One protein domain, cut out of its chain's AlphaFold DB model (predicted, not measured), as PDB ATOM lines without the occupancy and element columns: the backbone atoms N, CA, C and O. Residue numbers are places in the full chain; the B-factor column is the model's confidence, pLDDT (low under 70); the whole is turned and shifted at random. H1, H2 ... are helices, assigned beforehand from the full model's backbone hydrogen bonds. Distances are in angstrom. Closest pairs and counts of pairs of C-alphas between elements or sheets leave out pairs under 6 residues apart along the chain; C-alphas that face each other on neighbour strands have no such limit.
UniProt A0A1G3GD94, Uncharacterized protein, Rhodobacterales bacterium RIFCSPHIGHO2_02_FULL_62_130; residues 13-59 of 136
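AT A GLANCE: This is residues 13 to 59 of the 136 residues of an uncharacterized protein of Rhodobacterales bacterium RIFCSPHIGHO2_02_FULL_62_130 (UniProt A0A1G3GD94). Two helices lie at opposite ends of an open, elongated shape, with a winding unnamed stretch, residues 28 to 45, between them and no packed core. Residues 13 to 20 of H1 stick out at one end, and residues 53 to 59, of which 53 to 58 belong to H2, at the other. The printed part has 47 residues, with H1 then H2 and no named strand: the class is all helix. It is only just loose, close to extended, with a radius of gyration of the C-alphas of 13.9 A and spans of 43 by 23 by 11 A.

IN THESE COORDINATES: Find C-alpha 13 at (65.330, -12.209, 9.687); from there H1, residues 13 to 27, runs 20.6 A. Look next at C-alpha 46, at (37.539, 12.856, 4.735), where H2, residues 46 to 58, begins; it runs 18.1 A to C-alpha 58 at (25.114, -0.203, 6.610).

HOW THE PARTS SIT: H1 and H2 are apart, joined by a long link of 18 residues. In both helices every O i to N i+4 pair is within hydrogen-bond range.

THE WHOLE: The C-alphas of Asp 13 and Met 59 are the two farthest apart, 44.6 A. The printed part has no cut. Look for pLDDT under 70 at residues 30 to 44 and 58 to 59.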
ATOM      1  N   ASP A  13      66.508 -12.052  10.541       87.12
ATOM      2  CA  ASP A  13      65.330 -12.209   9.687       87.12
ATOM      3  C   ASP A  13      64.020 -12.191  10.488       87.12
ATOM      4  O   ASP A  13      63.059 -11.544  10.076       87.12
ATOM      5  N   HIS A  14      63.993 -12.812  11.672       87.94
ATOM      6  CA  HIS A  14      62.845 -12.730  12.580       87.94
ATOM      7  C   HIS A  14      62.525 -11.283  12.964       87.94
ATOM      8  O   HIS A  14      61.373 -10.857  12.863       87.94
ATOM      9  N   PHE A  15      63.540 -10.510  13.359       88.56
ATOM     10  CA  PHE A  15      63.340  -9.110  13.731       88.56
ATOM     11  C   PHE A  15      62.931  -8.246  12.538       88.56
ATOM     12  O   PHE A  15      62.028  -7.426  12.680       88.56
ATOM     13  N   ARG A  16      63.519  -8.467  11.355       91.56
ATOM     14  CA  ARG A  16      63.109  -7.784  10.122       91.56
ATOM     15  C   ARG A  16      61.629  -8.011   9.821       91.56
ATOM     16  O   ARG A  16      60.892  -7.044   9.686       91.56
ATOM     17  N   ARG A  17      61.178  -9.269   9.790       86.44
ATOM     18  CA  ARG A  17      59.773  -9.606   9.507       86.44
ATOM     19  C   ARG A  17      58.816  -9.050  10.555       86.44
ATOM     20  O   ARG A  17      57.699  -8.662  10.231       86.44
ATOM     21  N   TRP A  18      59.240  -9.007  11.817       86.06
ATOM     22  CA  TRP A  18      58.459  -8.381  12.879       86.06
ATOM     23  C   TRP A  18      58.284  -6.876  12.634       86.06
ATOM     24  O   TRP A  18      57.159  -6.384  12.712       86.06
ATOM     25  N   PHE A  19      59.355  -6.168  12.267       89.06
ATOM     26  CA  PHE A  19      59.287  -4.752  11.892       89.06
ATOM     27  C   PHE A  19      58.431  -4.515  10.644       89.06
ATOM     28  O   PHE A  19      57.551  -3.661  10.679       89.06
ATOM     29  N   GLU A  20      58.612  -5.308   9.587       89.75
ATOM     30  CA  GLU A  20      57.805  -5.227   8.360       89.75
ATOM     31  C   GLU A  20      56.308  -5.419   8.651       89.75
ATOM     32  O   GLU A  20      55.463  -4.738   8.073       89.75
ATOM     33  N   ASN A  21      55.960  -6.303   9.592       84.25
ATOM     34  CA  ASN A  21      54.574  -6.516  10.002       84.25
ATOM     35  C   ASN A  21      53.994  -5.303  10.753       84.25
ATOM     36  O   ASN A  21      52.847  -4.915  10.523       84.25
ATOM     37  N   TRP A  22      54.788  -4.660  11.616       85.12
ATOM     38  CA  TRP A  22      54.388  -3.406  12.259       85.12
ATOM     39  C   TRP A  22      54.198  -2.281  11.245       85.12
ATOM     40  O   TRP A  22      53.175  -1.600  11.279       85.12
ATOM     41  N   GLU A  23      55.136  -2.107  10.315       85.00
ATOM     42  CA  GLU A  23      55.028  -1.113   9.245       85.00
ATOM     43  C   GLU A  23      53.791  -1.355   8.374       85.00
ATOM     44  O   GLU A  23      53.036  -0.419   8.108       85.00
ATOM     45  N   ALA A  24      53.520  -2.609   8.004       80.62
ATOM     46  CA  ALA A  24      52.321  -2.983   7.261       80.62
ATOM     47  C   ALA A  24      51.031  -2.641   8.030       80.62
ATOM     48  O   ALA A  24      50.071  -2.146   7.432       80.62
ATOM     49  N   GLY A  25      51.024  -2.850   9.352       77.25
ATOM     50  CA  GLY A  25      49.925  -2.468  10.240       77.25
ATOM     51  C   GLY A  25      49.732  -0.952  10.358       77.25
ATOM     52  O   GLY A  25      48.604  -0.472  10.390       77.25
ATOM     53  N   PHE A  26      50.794  -0.147  10.365       78.56
ATOM     54  CA  PHE A  26      50.656   1.317  10.374       78.56
ATOM     55  C   PHE A  26      50.265   1.889   9.004       78.56
ATOM     56  O   PHE A  26      49.466   2.823   8.935       78.56
ATOM     57  N   ALA A  27      50.767   1.304   7.914       75.62
ATOM     58  CA  ALA A  27      50.448   1.710   6.545       75.62
ATOM     59  C   ALA A  27      49.066   1.223   6.065       75.62
ATOM     60  O   ALA A  27      48.554   1.724   5.065       75.62
ATOM     61  N   GLY A  28      48.445   0.266   6.766       70.81
ATOM     62  CA  GLY A  28      47.138  -0.286   6.401       70.81
ATOM     63  C   GLY A  28      47.173  -1.124   5.121       70.81
ATOM     64  O   GLY A  28      46.255  -1.046   4.305       70.81
ATOM     65  N   VAL A  29      48.245  -1.896   4.919       77.12
ATOM     66  CA  VAL A  29      48.401  -2.781   3.754       77.12
ATOM     67  C   VAL A  29      47.329  -3.881   3.777       77.12
ATOM     68  O   VAL A  29      46.917  -4.344   4.840       77.12
ATOM     69  N   SER A  30      46.869  -4.319   2.600       65.94
ATOM     70  CA  SER A  30      45.853  -5.375   2.454       65.94
ATOM     71  C   SER A  30      46.198  -6.622   3.281       65.94
ATOM     72  O   SER A  30      47.205  -7.276   3.025       65.94
ATOM     73  N   GLY A  31      45.333  -6.969   4.240       66.62
ATOM     74  CA  GLY A  31      45.506  -8.119   5.139       66.62
ATOM     75  C   GLY A  31      46.078  -7.789   6.525       66.62
ATOM     76  O   GLY A  31      46.038  -8.659   7.391       66.62
ATOM     77  N   ALA A  32      46.538  -6.555   6.771       59.56
ATOM     78  CA  ALA A  32      47.007  -6.094   8.079       59.56
ATOM     79  C   ALA A  32      46.013  -5.094   8.718       59.56
ATOM     80  O   ALA A  32      45.507  -4.204   8.027       59.56
ATOM     81  N   PRO A  33      45.713  -5.199  10.029       57.56
ATOM     82  CA  PRO A  33      44.889  -4.214  10.730       57.56
ATOM     83  C   PRO A  33      45.569  -2.841  10.751       57.56
ATOM     84  O   PRO A  33      46.723  -2.740  11.160       57.56
ATOM     85  N   ARG A  34      44.851  -1.780  10.360       67.50
ATOM     86  CA  ARG A  34      45.379  -0.411  10.412       67.50
ATOM     87  C   ARG A  34      45.393   0.096  11.858       67.50
ATOM     88  O   ARG A  34      44.334   0.276  12.449       67.50
ATOM     89  N   LEU A  35      46.581   0.302  12.426       69.00
ATOM     90  CA  LEU A  35      46.751   0.644  13.850       69.00
ATOM     91  C   LEU A  35      46.574   2.137  14.164       69.00
ATOM     92  O   LEU A  35      46.339   2.494  15.315       69.00
ATOM     93  N   VAL A  36      46.653   3.001  13.151       67.94
ATOM     94  CA  VAL A  36      46.334   4.430  13.262       67.94
ATOM     95  C   VAL A  36      45.297   4.750  12.199       67.94
ATOM     96  O   VAL A  36      45.598   4.843  11.003       67.94
ATOM     97  N   ASP A  37      44.049   4.852  12.640       61.78
ATOM     98  CA  ASP A  37      42.954   5.277  11.787       61.78
ATOM     99  C   ASP A  37      42.827   6.800  11.882       61.78
ATOM    100  O   ASP A  37      42.559   7.336  12.956       61.78
ATOM    101  N   ALA A  38      42.997   7.500  10.759       60.28
ATOM    102  CA  ALA A  38      42.697   8.931  10.678       60.28
ATOM    103  C   ALA A  38      41.214   9.214  11.000       60.28
ATOM    104  O   ALA A  38      40.864  10.332  11.359       60.28
ATOM    105  N   ALA A  39      40.343   8.196  10.931       54.66
ATOM    106  CA  ALA A  39      38.962   8.272  11.397       54.66
ATOM    107  C   ALA A  39      38.812   8.439  12.918       54.66
ATOM    108  O   ALA A  39      37.733   8.820  13.368       54.66
ATOM    109  N   LEU A  40      39.851   8.126  13.700       59.94
ATOM    110  CA  LEU A  40      39.872   8.242  15.162       59.94
ATOM    111  C   LEU A  40      40.665   9.466  15.653       59.94
ATOM    112  O   LEU A  40      40.820   9.646  16.861       59.94
ATOM    113  N   ASP A  41      41.165  10.301  14.739       66.31
ATOM    114  CA  ASP A  41      41.768  11.589  15.077       66.31
ATOM    115  C   ASP A  41      40.679  12.599  15.501       66.31
ATOM    116  O   ASP A  41      39.512  12.517  15.121       66.31
ATOM    117  N   THR A  42      41.061  13.580  16.312       66.06
ATOM    118  CA  THR A  42      40.201  14.660  16.826       66.06
ATOM    119  C   THR A  42      39.727  15.639  15.751       66.06
ATOM    120  O   THR A  42      38.847  16.463  16.008       66.06
ATOM    121  N   THR A  43      40.290  15.556  14.545       67.75
ATOM    122  CA  THR A  43      39.846  16.322  13.384       67.75
ATOM    123  C   THR A  43      39.107  15.418  12.408       67.75
ATOM    124  O   THR A  43      39.505  14.290  12.134       67.75
ATOM    125  N   VAL A  44      37.991  15.918  11.881       67.62
ATOM    126  CA  VAL A  44      37.153  15.156  10.954       67.62
ATOM    127  C   VAL A  44      37.837  15.113   9.583       67.62
ATOM    128  O   VAL A  44      37.648  16.002   8.754       67.62
ATOM    129  N   ALA A  45      38.649  14.083   9.354       75.81
ATOM    130  CA  ALA A  45      39.255  13.800   8.057       75.81
ATOM    131  C   ALA A  45      38.227  13.200   7.078       75.81
ATOM    132  O   ALA A  45      37.257  12.552   7.488       75.81
ATOM    133  N   ALA A  46      38.438  13.378   5.771       78.00
ATOM    134  CA  ALA A  46      37.539  12.856   4.735       78.00
ATOM    135  C   ALA A  46      37.423  11.322   4.789       78.00
ATOM    136  O   ALA A  46      36.342  10.756   4.615       78.00
ATOM    137  N   GLU A  47      38.525  10.650   5.112       73.50
ATOM    138  CA  GLU A  47      38.605   9.214   5.348       73.50
ATOM    139  C   GLU A  47      37.743   8.804   6.545       73.50
ATOM    140  O   GLU A  47      37.036   7.799   6.475       73.50
ATOM    141  N   GLY A  48      37.729   9.615   7.608       72.25
ATOM    142  CA  GLY A  48      36.880   9.414   8.779       72.25
ATOM    143  C   GLY A  48      35.396   9.549   8.466       72.25
ATOM    144  O   GLY A  48      34.605   8.678   8.830       72.25
ATOM    145  N   ILE A  49      35.018  10.578   7.701       76.56
ATOM    146  CA  ILE A  49      33.641  10.742   7.207       76.56
ATOM    147  C   ILE A  49      33.232   9.527   6.373       76.56
ATOM    148  O   ILE A  49      32.147   8.987   6.571       76.56
ATOM    149  N   SER A  50      34.099   9.065   5.469       78.81
ATOM    150  CA  SER A  50      33.823   7.898   4.630       78.81
ATOM    151  C   SER A  50      33.684   6.617   5.459       78.81
ATOM    152  O   SER A  50      32.781   5.815   5.220       78.81
ATOM    153  N   TRP A  51      34.550   6.416   6.451       75.00
ATOM    154  CA  TRP A  51      34.542   5.240   7.321       75.00
ATOM    155  C   TRP A  51      33.289   5.174   8.198       75.00
ATOM    156  O   TRP A  51      32.655   4.113   8.285       75.00
ATOM    157  N   VAL A  52      32.915   6.299   8.820       76.50
ATOM    158  CA  VAL A  52      31.700   6.419   9.639       76.50
ATOM    159  C   VAL A  52      30.471   6.316   8.742       76.50
ATOM    160  O   VAL A  52      29.569   5.529   9.019       76.50
ATOM    161  N   GLY A  53      30.461   7.044   7.626       78.81
ATOM    162  CA  GLY A  53      29.376   7.054   6.652       78.81
ATOM    163  C   GLY A  53      29.066   5.664   6.104       78.81
ATOM    164  O   GLY A  53      27.900   5.288   6.048       78.81
ATOM    165  N   ALA A  54      30.082   4.852   5.798       75.12
ATOM    166  CA  ALA A  54      29.889   3.471   5.352       75.12
ATOM    167  C   ALA A  54      29.184   2.597   6.407       75.12
ATOM    168  O   ALA A  54      28.330   1.780   6.069       75.12
ATOM    169  N   ARG A  55      29.496   2.789   7.695       75.19
ATOM    170  CA  ARG A  55      28.880   2.047   8.808       75.19
ATOM    171  C   ARG A  55      27.467   2.524   9.112       75.19
ATOM    172  O   ARG A  55      26.587   1.704   9.345       75.19
ATOM    173  N   VAL A  56      27.231   3.832   9.049       73.94
ATOM    174  CA  VAL A  56      25.888   4.412   9.187       73.94
ATOM    175  C   VAL A  56      24.999   3.996   8.014       73.94
ATOM    176  O   VAL A  56      23.856   3.607   8.229       73.94
ATOM    177  N   ALA A  57      25.523   3.987   6.784       70.94
ATOM    178  CA  ALA A  57      24.808   3.497   5.607       70.94
ATOM    179  C   ALA A  57      24.481   1.999   5.715       70.94
ATOM    180  O   ALA A  57      23.384   1.582   5.348       70.94
ATOM    181  N   ALA A  58      25.385   1.198   6.288       67.75
ATOM    182  CA  ALA A  58      25.114  -0.203   6.610       67.75
ATOM    183  C   ALA A  58      24.030  -0.382   7.692       67.75
ATOM    184  O   ALA A  58      23.480  -1.472   7.807       67.75
ATOM    185  N   MET A  59      23.697   0.671   8.447       68.31
ATOM    186  CA  MET A  59      22.622   0.726   9.448       68.31
ATOM    187  C   MET A  59      21.408   1.538   8.969       68.31
ATOM    188  O   MET A  59      20.571   1.943   9.778       68.31
TER     189      MET A  59